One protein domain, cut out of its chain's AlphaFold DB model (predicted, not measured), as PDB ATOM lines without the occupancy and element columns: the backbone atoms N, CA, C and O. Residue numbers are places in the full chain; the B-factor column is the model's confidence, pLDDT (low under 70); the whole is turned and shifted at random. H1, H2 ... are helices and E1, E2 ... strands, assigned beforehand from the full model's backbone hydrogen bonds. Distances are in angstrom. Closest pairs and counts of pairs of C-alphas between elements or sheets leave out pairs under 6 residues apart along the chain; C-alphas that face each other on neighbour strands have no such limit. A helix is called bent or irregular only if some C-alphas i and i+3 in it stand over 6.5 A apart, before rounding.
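This is residues 10 to 89 of the 145 residues of an uncharacterized protein of Aphanomyces euteiches (UniProt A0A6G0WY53). A small, narrow antiparallel sheet of three strands, E1, E2 and E3, lies at one end of the model, and one very long helix, H1, passes by it and runs far beyond as a free arm. H1 only grazes the sheet with its residues 52 to 67, almost wholly at E2, while residues 68 to 89, of which 68 to 87 belong to H1, stick out with nothing packed on them. The printed part has 80 residues, with three named strands and then one named helix in the order E1, E2, E3, H1; the sheet has the order E1 - E2 - E3, all antiparallel, and the class is mixed, helices and strands. The whole is extended, with a radius of gyration of the C-alphas of 20.3 A, and the C-alphas span 72 by 28 by 16 A, the arm of H1 making much of the length.

The longest strand is E2, residues 17 to 26, which begins with C-alpha 17 at (37.770, 63.045, 119.023) and measures 26.3 A from first to last C-alpha. E1, residues 10 to 12, comes before it and is 6.4 A long, from C-alpha 10 at (45.177, 67.181, 118.332). E3, residues 34 to 39, comes after E2 and measures 15.3 A. H1, residues 50 to 87, measures 55.7 A from C-alpha 50 at (46.003, 76.460, 134.878) to C-alpha 87 at (3.948, 55.978, 104.629), and it is neither bent nor irregular.

E2 is the inner strand of the sheet, and E1 and E3 are its edge strands. The three form a meander, each strand the antiparallel neighbour of the one before. The pairing is staggered: E2 pairs with E1 over its residues 17 to 19 and with E3 over its residues 20 to 26. E1 and E2 are a hairpin, with an angle of 123 degrees between their directions; the C-alphas of Trp 11 and Phe 18 face each other at 4.6 A, and N 12 and O 17, at 2.8 A, are within hydrogen-bond range. E2 and E3 are also a hairpin, with an angle of 141 degrees between their directions. There the C-alphas of Thr 21 and Glu 38 face each other at 4.5 A, and N 22 and O 37, at 2.8 A, and N 39 and O 20, at 2.9 A, are within hydrogen-bond range. E1 and E3 are apart. H1 is on the sheet but only grazes it, with 28 pairs of C-alphas within 10 A, of which 26 are with E2. The closest C-alphas of E2 and H1 are those of Arg 17 and Asn 63, 5.9 A apart. In H1 every O i to N i+4 pair is within hydrogen-bond range.

The outline is only just a rod, and the two C-alphas farthest apart, those of Gly 29 and His 89, are 72.3 A from each other. Without residues 68 to 89, which stand free, the body has 58 residues, spans 42 by 27 by 16 A and has a radius of gyration of 13.3 A. The printed part has no cut, and no link is long: E1 to E2 is tight with 4 residues, while E2 to E3, with 7, and E3 to H1, with 10, are short. The mean pLDDT of the printed part is 83.5. It is under 70 at residue 25, residues 27 to 32 and residues 40 to 47, while the mean of H1 is 92.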
ATOM      1  N   ARG A  10      45.101  67.820 119.648       89.38
ATOM      2  CA  ARG A  10      45.177  67.181 118.332       89.38
ATOM      3  C   ARG A  10      43.872  66.475 117.999       89.38
ATOM      4  O   ARG A  10      43.213  65.938 118.882       89.38
ATOM      5  N   TRP A  11      43.511  66.456 116.723       91.88
ATOM      6  CA  TRP A  11      42.435  65.599 116.235       91.88
ATOM      7  C   TRP A  11      42.933  64.156 116.129       91.88
ATOM      8  O   TRP A  11      44.061  63.916 115.688       91.88
ATOM      9  N   ASN A  12      42.109  63.203 116.548       90.44
ATOM     10  CA  ASN A  12      42.356  61.789 116.354       90.44
ATOM     11  C   ASN A  12      41.396  61.230 115.297       90.44
ATOM     12  O   ASN A  12      40.186  61.164 115.500       90.44
ATOM     13  N   GLU A  13      41.954  60.797 114.169       92.00
ATOM     14  CA  GLU A  13      41.179  60.241 113.055       92.00
ATOM     15  C   GLU A  13      40.557  58.875 113.379       92.00
ATOM     16  O   GLU A  13      39.592  58.477 112.733       92.00
ATOM     17  N   SER A  14      41.079  58.128 114.361       92.31
ATOM     18  CA  SER A  14      40.574  56.778 114.642       92.31
ATOM     19  C   SER A  14      39.229  56.776 115.368       92.31
ATOM     20  O   SER A  14      38.396  55.906 115.123       92.31
ATOM     21  N   ASP A  15      39.024  57.722 116.286       91.00
ATOM     22  CA  ASP A  15      37.812  57.832 117.110       91.00
ATOM     23  C   ASP A  15      37.032  59.131 116.871       91.00
ATOM     24  O   ASP A  15      35.940  59.303 117.421       91.00
ATOM     25  N   HIS A  16      37.543  60.010 116.004       92.88
ATOM     26  CA  HIS A  16      36.963  61.308 115.691       92.88
ATOM     27  C   HIS A  16      36.740  62.158 116.949       92.88
ATOM     28  O   HIS A  16      35.656  62.721 117.163       92.88
ATOM     29  N   ARG A  17      37.749  62.208 117.821       93.94
ATOM     30  CA  ARG A  17      37.770  63.045 119.023       93.94
ATOM     31  C   ARG A  17      39.031  63.892 119.072       93.94
ATOM     32  O   ARG A  17      40.054  63.586 118.466       93.94
ATOM     33  N   PHE A  18      38.962  64.980 119.826       92.81
ATOM     34  CA  PHE A  18      40.146  65.738 120.198       92.81
ATOM     35  C   PHE A  18      40.845  65.080 121.387       92.81
ATOM     36  O   PHE A  18      40.195  64.705 122.364       92.81
ATOM     37  N   HIS A  19      42.165  64.951 121.290       90.44
ATOM     38  CA  HIS A  19      43.047  64.418 122.321       90.44
ATOM     39  C   HIS A  19      43.936  65.533 122.858       90.44
ATOM     40  O   HIS A  19      44.449  66.352 122.088       90.44
ATOM     41  N   TYR A  20      44.141  65.531 124.174       88.69
ATOM     42  CA  TYR A  20      45.047  66.452 124.841       88.69
ATOM     43  C   TYR A  20      46.365  65.742 125.130       88.69
ATOM     44  O   TYR A  20      46.375  64.637 125.667       88.69
ATOM     45  N   THR A  21      47.476  66.375 124.783       86.56
ATOM     46  CA  THR A  21      48.818  65.826 124.937       86.56
ATOM     47  C   THR A  21      49.698  66.744 125.767       86.56
ATOM     48  O   THR A  21      49.621  67.971 125.673       86.56
ATOM     49  N   VAL A  22      50.548  66.129 126.584       82.50
ATOM     50  CA  VAL A  22      51.508  66.818 127.443       82.50
ATOM     51  C   VAL A  22      52.886  66.210 127.211       82.50
ATOM     52  O   VAL A  22      53.033  64.991 127.334       82.50
ATOM     53  N   PRO A  23      53.910  67.016 126.889       77.94
ATOM     54  CA  PRO A  23      55.280  66.529 126.866       77.94
ATOM     55  C   PRO A  23      55.726  66.219 128.302       77.94
ATOM     56  O   PRO A  23      55.714  67.096 129.164       77.94
ATOM     57  N   THR A  24      56.094  64.969 128.576       75.25
ATOM     58  CA  THR A  24      56.471  64.496 129.924       75.25
ATOM     59  C   THR A  24      57.972  64.312 130.107       75.25
ATOM     60  O   THR A  24      58.445  64.177 131.233       75.25
ATOM     61  N   GLY A  25      58.742  64.344 129.023       68.06
ATOM     62  CA  GLY A  25      60.196  64.275 129.071       68.06
ATOM     63  C   GLY A  25      60.824  64.481 127.702       68.06
ATOM     64  O   GLY A  25      60.156  64.371 126.673       68.06
ATOM     65  N   GLU A  26      62.118  64.769 127.705       71.12
ATOM     66  CA  GLU A  26      62.952  64.917 126.515       71.12
ATOM     67  C   GLU A  26      64.140  63.966 126.646       71.12
ATOM     68  O   GLU A  26      64.763  63.898 127.711       71.12
ATOM     69  N   GLN A  27      64.446  63.207 125.594       68.12
ATOM     70  CA  GLN A  27      65.706  62.473 125.555       68.12
ATOM     71  C   GLN A  27      66.845  63.449 125.212       68.12
ATOM     72  O   GLN A  27      66.761  64.118 124.185       68.12
ATOM     73  N   PRO A  28      67.932  63.509 126.003       62.72
ATOM     74  CA  PRO A  28      69.077  64.353 125.675       62.72
ATOM     75  C   PRO A  28      69.797  63.876 124.398       62.72
ATOM     76  O   PRO A  28      70.094  62.688 124.254       62.72
ATOM     77  N   GLY A  29      70.105  64.812 123.495       63.59
ATOM     78  CA  GLY A  29      70.855  64.603 122.248       63.59
ATOM     79  C   GLY A  29      70.459  65.606 121.153       63.59
ATOM     80  O   GLY A  29      69.367  66.162 121.212       63.59
ATOM     81  N   ASP A  30      71.320  65.822 120.150       61.66
ATOM     82  CA  ASP A  30      71.055  66.765 119.038       61.66
ATOM     83  C   ASP A  30      69.819  66.372 118.194       61.66
ATOM     84  O   ASP A  30      69.169  67.231 117.603       61.66
ATOM     85  N   GLU A  31      69.455  65.082 118.199       66.56
ATOM     86  CA  GLU A  31      68.208  64.534 117.633       66.56
ATOM     87  C   GLU A  31      67.262  63.986 118.721       66.56
ATOM     88  O   GLU A  31      66.610  62.955 118.549       66.56
ATOM     89  N   GLY A  32      67.227  64.627 119.891       66.12
ATOM     90  CA  GLY A  32      66.350  64.232 120.992       66.12
ATOM     91  C   GLY A  32      64.876  64.146 120.574       66.12
ATOM     92  O   GLY A  32      64.378  64.974 119.810       66.12
ATOM     93  N   PHE A  33      64.158  63.143 121.089       73.25
ATOM     94  CA  PHE A  33      62.704  63.044 120.939       73.25
ATOM     95  C   PHE A  33      61.989  63.388 122.247       73.25
ATOM     96  O   PHE A  33      62.526  63.215 123.345       73.25
ATOM     97  N   TYR A  34      60.742  63.840 122.119       73.19
ATOM     98  CA  TYR A  34      59.856  64.101 123.248       73.19
ATOM     99  C   TYR A  34      58.986  62.885 123.542       73.19
ATOM    100  O   TYR A  34      58.377  62.308 122.640       73.19
ATOM    101  N   MET A  35      58.887  62.521 124.817       75.31
ATOM    102  CA  MET A  35      57.843  61.611 125.279       75.31
ATOM    103  C   MET A  35      56.557  62.412 125.450       75.31
ATOM    104  O   MET A  35      56.523  63.399 126.186       75.31
ATOM    105  N   ILE A  36      55.508  61.990 124.750       80.44
ATOM    106  CA  ILE A  36      54.199  62.633 124.782       80.44
ATOM    107  C   ILE A  36      53.243  61.716 125.541       80.44
ATOM    108  O   ILE A  36      53.054  60.563 125.161       80.44
ATOM    109  N   HIS A  37      52.641  62.237 126.607       83.19
ATOM    110  CA  HIS A  37      51.560  61.573 127.329       83.19
ATOM    111  C   HIS A  37      50.216  62.120 126.868       83.19
ATOM    112  O   HIS A  37      50.027  63.335 126.787       83.19
ATOM    113  N   GLU A  38      49.279  61.229 126.579       83.00
ATOM    114  CA  GLU A  38      47.899  61.596 126.281       83.00
ATOM    115  C   GLU A  38      47.092  61.631 127.564       83.00
ATOM    116  O   GLU A  38      46.949  60.617 128.241       83.00
ATOM    117  N   VAL A  39      46.545  62.802 127.879       81.00
ATOM    118  CA  VAL A  39      45.703  62.967 129.059       81.00
ATOM    119  C   VAL A  39      44.340  62.369 128.753       81.00
ATOM    120  O   VAL A  39      43.582  62.883 127.923       81.00
ATOM    121  N   GLY A  40      44.042  61.258 129.421       68.00
ATOM    122  CA  GLY A  40      42.765  60.576 129.275       68.00
ATOM    123  C   GLY A  40      41.595  61.433 129.781       68.00
ATOM    124  O   GLY A  40      41.766  62.257 130.678       68.00
ATOM    125  N   PRO A  41      40.362  61.207 129.290       62.12
ATOM    126  CA  PRO A  41      39.178  61.955 129.731       62.12
ATOM    127  C   PRO A  41      38.867  61.795 131.230       62.12
ATOM    128  O   PRO A  41      38.182  62.640 131.801       62.12
ATOM    129  N   ASN A  42      39.387  60.737 131.864       61.19
ATOM    130  CA  ASN A  42      39.215  60.435 133.288       61.19
ATOM    131  C   ASN A  42      40.469  60.723 134.128       61.19
ATOM    132  O   ASN A  42      40.455  60.498 135.339       61.19
ATOM    133  N   GLU A  43      41.563  61.176 133.512       65.62
ATOM    134  CA  GLU A  43      42.747  61.590 134.256       65.62
ATOM    135  C   GLU A  43      42.479  62.983 134.821       65.62
ATOM    136  O   GLU A  43      42.172  63.927 134.088       65.62
ATOM    137  N   SER A  44      42.519  63.118 136.148       55.81
ATOM    138  CA  SER A  44      42.277  64.412 136.771       55.81
ATOM    139  C   SER A  44      43.400  65.366 136.366       55.81
ATOM    140  O   SER A  44      44.562  65.172 136.717       55.81
ATOM    141  N   GLY A  45      43.054  66.438 135.650       56.56
ATOM    142  CA  GLY A  45      43.984  67.496 135.229       56.56
ATOM    143  C   GLY A  45      44.619  68.290 136.382       56.56
ATOM    144  O   GLY A  45      45.161  69.365 136.151       56.56
ATOM    145  N   ALA A  46      44.555  67.788 137.619       54.47
ATOM    146  CA  ALA A  46      45.038  68.431 138.836       54.47
ATOM    147  C   ALA A  46      46.555  68.697 138.825       54.47
ATOM    148  O   ALA A  46      47.027  69.548 139.574       54.47
ATOM    149  N   THR A  47      47.313  68.005 137.973       68.56
ATOM    150  CA  THR A  47      48.755  68.215 137.776       68.56
ATOM    151  C   THR A  47      49.097  69.146 136.612       68.56
ATOM    152  O   THR A  47      50.269  69.476 136.438       68.56
ATOM    153  N   LEU A  48      48.116  69.599 135.822       74.56
ATOM    154  CA  LEU A  48      48.367  70.494 134.691       74.56
ATOM    155  C   LEU A  48      48.433  71.963 135.136       74.56
ATOM    156  O   LEU A  48      47.699  72.359 136.045       74.56
ATOM    157  N   PRO A  49      49.246  72.802 134.471       80.50
ATOM    158  CA  PRO A  49      49.189  74.250 134.635       80.50
ATOM    159  C   PRO A  49      47.772  74.804 134.388       80.50
ATOM    160  O   PRO A  49      47.055  74.268 133.542       80.50
ATOM    161  N   PRO A  50      47.360  75.916 135.029       80.00
ATOM    162  CA  PRO A  50      46.003  76.460 134.878       80.00
ATOM    163  C   PRO A  50      45.584  76.724 133.423       80.00
ATOM    164  O   PRO A  50      44.459  76.426 133.035       80.00
ATOM    165  N   VAL A  51      46.507  77.225 132.593       78.94
ATOM    166  CA  VAL A  51      46.268  77.470 131.156       78.94
ATOM    167  C   VAL A  51      45.956  76.171 130.406       78.94
ATOM    168  O   VAL A  51      45.118  76.143 129.505       78.94
ATOM    169  N   ASP A  52      46.621  75.086 130.787       80.50
ATOM    170  CA  ASP A  52      46.448  73.772 130.182       80.50
ATOM    171  C   ASP A  52      45.170  73.087 130.668       80.50
ATOM    172  O   ASP A  52      44.491  72.436 129.877       80.50
ATOM    173  N   GLN A  53      44.779  73.319 131.926       82.75
ATOM    174  CA  GLN A  53      43.486  72.881 132.453       82.75
ATOM    175  C   GLN A  53      42.320  73.512 131.684       82.75
ATOM    176  O   GLN A  53      41.394  72.803 131.297       82.75
ATOM    177  N   THR A  54      42.363  74.822 131.410       84.38
ATOM    178  CA  THR A  54      41.314  75.490 130.621       84.38
ATOM    179  C   THR A  54      41.200  74.886 129.221       84.38
ATOM    180  O   THR A  54      40.100  74.542 128.796       84.38
ATOM    181  N   LYS A  55      42.328  74.668 128.534       85.06
ATOM    182  CA  LYS A  55      42.337  74.036 127.204       85.06
ATOM    183  C   LYS A  55      41.791  72.607 127.230       85.06
ATOM    184  O   LYS A  55      41.064  72.214 126.320       85.06
ATOM    185  N   LEU A  56      42.118  71.831 128.266       86.12
ATOM    186  CA  LEU A  56      41.582  70.483 128.449       86.12
ATOM    187  C   LEU A  56      40.053  70.510 128.616       86.12
ATOM    188  O   LEU A  56      39.360  69.706 127.994       86.12
ATOM    189  N   LEU A  57      39.522  71.453 129.400       87.06
ATOM    190  CA  LEU A  57      38.077  71.621 129.591       87.06
ATOM    191  C   LEU A  57      37.364  72.020 128.293       87.06
ATOM    192  O   LEU A  57      36.330  71.442 127.960       87.06
ATOM    193  N   GLU A  58      37.921  72.968 127.538       89.00
ATOM    194  CA  GLU A  58      37.384  73.376 126.234       89.00
ATOM    195  C   GLU A  58      37.347  72.202 125.248       89.00
ATOM    196  O   GLU A  58      36.342  71.974 124.571       89.00
ATOM    197  N   MET A  59      38.416  71.405 125.211       91.00
ATOM    198  CA  MET A  59      38.489  70.198 124.392       91.00
ATOM    199  C   MET A  59      37.435  69.159 124.804       91.00
ATOM    200  O   MET A  59      36.750  68.597 123.947       91.00
ATOM    201  N   GLN A  60      37.277  68.906 126.105       90.00
ATOM    202  CA  GLN A  60      36.251  67.992 126.614       90.00
ATOM    203  C   GLN A  60      34.841  68.475 126.252       90.00
ATOM    204  O   GLN A  60      34.013  67.675 125.813       90.00
ATOM    205  N   ALA A  61      34.576  69.781 126.353       92.25
ATOM    206  CA  ALA A  61      33.311  70.369 125.925       92.25
ATOM    207  C   ALA A  61      33.062  70.156 124.420       92.25
ATOM    208  O   ALA A  61      31.962  69.759 124.031       92.25
ATOM    209  N   ALA A  62      34.082  70.340 123.575       93.75
ATOM    210  CA  ALA A  62      33.987  70.063 122.143       93.75
ATOM    211  C   ALA A  62      33.673  68.588 121.848       93.75
ATOM    212  O   ALA A  62      32.778  68.295 121.054       93.75
ATOM    213  N   ASN A  63      34.344  67.655 122.526       94.38
ATOM    214  CA  ASN A  63      34.085  66.222 122.380       94.38
ATOM    215  C   ASN A  63      32.653  65.838 122.784       94.38
ATOM    216  O   ASN A  63      32.028  65.018 122.108       94.38
ATOM    217  N   ASN A  64      32.111  66.456 123.835       94.81
ATOM    218  CA  ASN A  64      30.719  66.251 124.238       94.81
ATOM    219  C   ASN A  64      29.742  66.764 123.170       94.81
ATOM    220  O   ASN A  64      28.803  66.057 122.815       94.81
ATOM    221  N   MET A  65      30.004  67.930 122.567       96.56
ATOM    222  CA  MET A  65      29.176  68.436 121.464       96.56
ATOM    223  C   MET A  65      29.201  67.513 120.236       96.56
ATOM    224  O   MET A  65      28.165  67.296 119.607       96.56
ATOM    225  N   ILE A  66      30.362  66.942 119.893       96.25
ATOM    226  CA  ILE A  66      30.463  65.949 118.809       96.25
ATOM    227  C   ILE A  66      29.582  64.736 119.126       96.25
ATOM    228  O   ILE A  66      28.815  64.291 118.271       96.25
ATOM    229  N   HIS A  67      29.648  64.233 120.359       96.56
ATOM    230  CA  HIS A  67      28.811  63.122 120.799       96.56
ATOM    231  C   HIS A  67      27.311  63.437 120.681       96.56
ATOM    232  O   HIS A  67      26.554  62.642 120.118       96.56
ATOM    233  N   ASP A  68      26.880  64.614 121.134       97.44
ATOM    234  CA  ASP A  68      25.479  65.034 121.057       97.44
ATOM    235  C   ASP A  68      24.982  65.100 119.607       97.44
ATOM    236  O   ASP A  68      23.870  64.660 119.297       97.44
ATOM    237  N   LEU A  69      25.819  65.578 118.682       97.50
ATOM    238  CA  LEU A  69      25.501  65.612 117.253       97.50
ATOM    239  C   LEU A  69      25.385  64.209 116.646       97.50
ATOM    240  O   LEU A  69      24.477  63.952 115.847       97.50
ATOM    241  N   GLU A  70      26.265  63.282 117.027       96.75
ATOM    242  CA  GLU A  70      26.173  61.878 116.611       96.75
ATOM    243  C   GLU A  70      24.863  61.239 117.089       96.75
ATOM    244  O   GLU A  70      24.209  60.511 116.335       96.75
ATOM    245  N   VAL A  71      24.454  61.529 118.325       97.75
ATOM    246  CA  VAL A  71      23.190  61.061 118.903       97.75
ATOM    247  C   VAL A  71      21.991  61.687 118.183       97.75
ATOM    248  O   VAL A  71      21.086  60.968 117.753       97.75
ATOM    249  N   ALA A  72      21.998  63.002 117.962       97.81
ATOM    250  CA  ALA A  72      20.935  63.705 117.244       97.81
ATOM    251  C   ALA A  72      20.757  63.177 115.810       97.81
ATOM    252  O   ALA A  72      19.630  62.973 115.347       97.81
ATOM    253  N   LYS A  73      21.863  62.881 115.115       97.62
ATOM    254  CA  LYS A  73      21.839  62.255 113.787       97.62
ATOM    255  C   LYS A  73      21.151  60.887 113.823       97.62
ATOM    256  O   LYS A  73      20.274  60.638 112.997       97.62
ATOM    257  N   LYS A  74      21.482  60.034 114.800       97.56
ATOM    258  CA  LYS A  74      20.833  58.720 114.977       97.56
ATOM    259  C   LYS A  74      19.323  58.859 115.190       97.56
ATOM    260  O   LYS A  74      18.554  58.118 114.573       97.56
ATOM    261  N   TYR A  75      18.881  59.824 116.001       98.00
ATOM    262  CA  TYR A  75      17.452  60.086 116.198       98.00
ATOM    263  C   TYR A  75      16.761  60.538 114.914       98.00
ATOM    264  O   TYR A  75      15.729  59.977 114.546       98.00
ATOM    265  N   ARG A  76      17.348  61.494 114.189       97.62
ATOM    266  CA  ARG A  76      16.826  61.959 112.896       97.62
ATOM    267  C   ARG A  76      16.656  60.809 111.906       97.62
ATOM    268  O   ARG A  76      15.617  60.714 111.256       97.62
ATOM    269  N   ASP A  77      17.666  59.958 111.774       97.38
ATOM    270  CA  ASP A  77      17.639  58.850 110.819       97.38
ATOM    271  C   ASP A  77      16.605  57.785 111.232       97.38
ATOM    272  O   ASP A  77      15.884  57.257 110.384       97.38
ATOM    273  N   THR A  78      16.436  57.555 112.540       97.38
ATOM    274  CA  THR A  78      15.390  56.676 113.089       97.38
ATOM    275  C   THR A  78      13.987  57.214 112.810       97.38
ATOM    276  O   THR A  78      13.121  56.464 112.357       97.38
ATOM    277  N   ILE A  79      13.754  58.512 113.025       96.38
ATOM    278  CA  ILE A  79      12.465  59.158 112.733       96.38
ATOM    279  C   ILE A  79      12.131  59.004 111.249       96.38
ATOM    280  O   ILE A  79      11.062  58.502 110.914       96.38
ATOM    281  N   LYS A  80      13.075  59.326 110.358       96.44
ATOM    282  CA  LYS A  80      12.887  59.169 108.908       96.44
ATOM    283  C   LYS A  80      12.558  57.735 108.505       96.44
ATOM    284  O   LYS A  80      11.706  57.513 107.644       96.44
ATOM    285  N   PHE A  81      13.225  56.755 109.111       94.38
ATOM    286  CA  PHE A  81      12.935  55.346 108.865       94.38
ATOM    287  C   PHE A  81      11.500  54.981 109.277       94.38
ATOM    288  O   PHE A  81      10.784  54.323 108.519       94.38
ATOM    289  N   LEU A  82      11.052  55.441 110.449       94.56
ATOM    290  CA  LEU A  82       9.692  55.203 110.937       94.56
ATOM    291  C   LEU A  82       8.633  55.918 110.089       94.56
ATOM    292  O   LEU A  82       7.601  55.322 109.785       94.56
ATOM    293  N   GLU A  83       8.894  57.148 109.649       91.06
ATOM    294  CA  GLU A  83       8.030  57.891 108.726       91.06
ATOM    295  C   GLU A  83       7.887  57.167 107.384       91.06
ATOM    296  O   GLU A  83       6.773  57.001 106.884       91.06
ATOM    297  N   HIS A  84       8.995  56.669 106.828       91.88
ATOM    298  CA  HIS A  84       8.969  55.875 105.603       91.88
ATOM    299  C   HIS A  84       8.159  54.584 105.789       91.88
ATOM    300  O   HIS A  84       7.314  54.254 104.953       91.88
ATOM    301  N   LYS A  85       8.352  53.884 106.915       89.31
ATOM    302  CA  LYS A  85       7.573  52.687 107.254       89.31
ATOM    303  C   LYS A  85       6.082  53.002 107.372       89.31
ATOM    304  O   LYS A  85       5.282  52.271 106.800       89.31
ATOM    305  N   ARG A  86       5.708  54.091 108.055       81.62
ATOM    306  CA  ARG A  86       4.312  54.542 108.178       81.62
ATOM    307  C   ARG A  86       3.706  54.861 106.813       81.62
ATOM    308  O   ARG A  86       2.616  54.388 106.517       81.62
ATOM    309  N   SER A  87       4.413  55.618 105.975       77.56
ATOM    310  CA  SER A  87       3.948  55.978 104.629       77.56
ATOM    311  C   SER A  87       3.644  54.740 103.772       77.56
ATOM    312  O   SER A  87       2.625  54.686 103.087       77.56
ATOM    313  N   ASN A  88       4.472  53.697 103.881       72.75
ATOM    314  CA  ASN A  88       4.291  52.435 103.157       72.75
ATOM    315  C   ASN A  88       3.298  51.459 103.825       72.75
ATOM    316  O   ASN A  88       3.066  50.369 103.304       72.75
ATOM    317  N   HIS A  89       2.746  51.806 104.990       70.06
ATOM    318  CA  HIS A  89       1.754  51.026 105.741       70.06
ATOM    319  C   HIS A  89       0.532  51.887 106.096       70.06
ATOM    320  O   HIS A  89      -0.048  51.740 107.172       70.06
TER     321      HIS A  89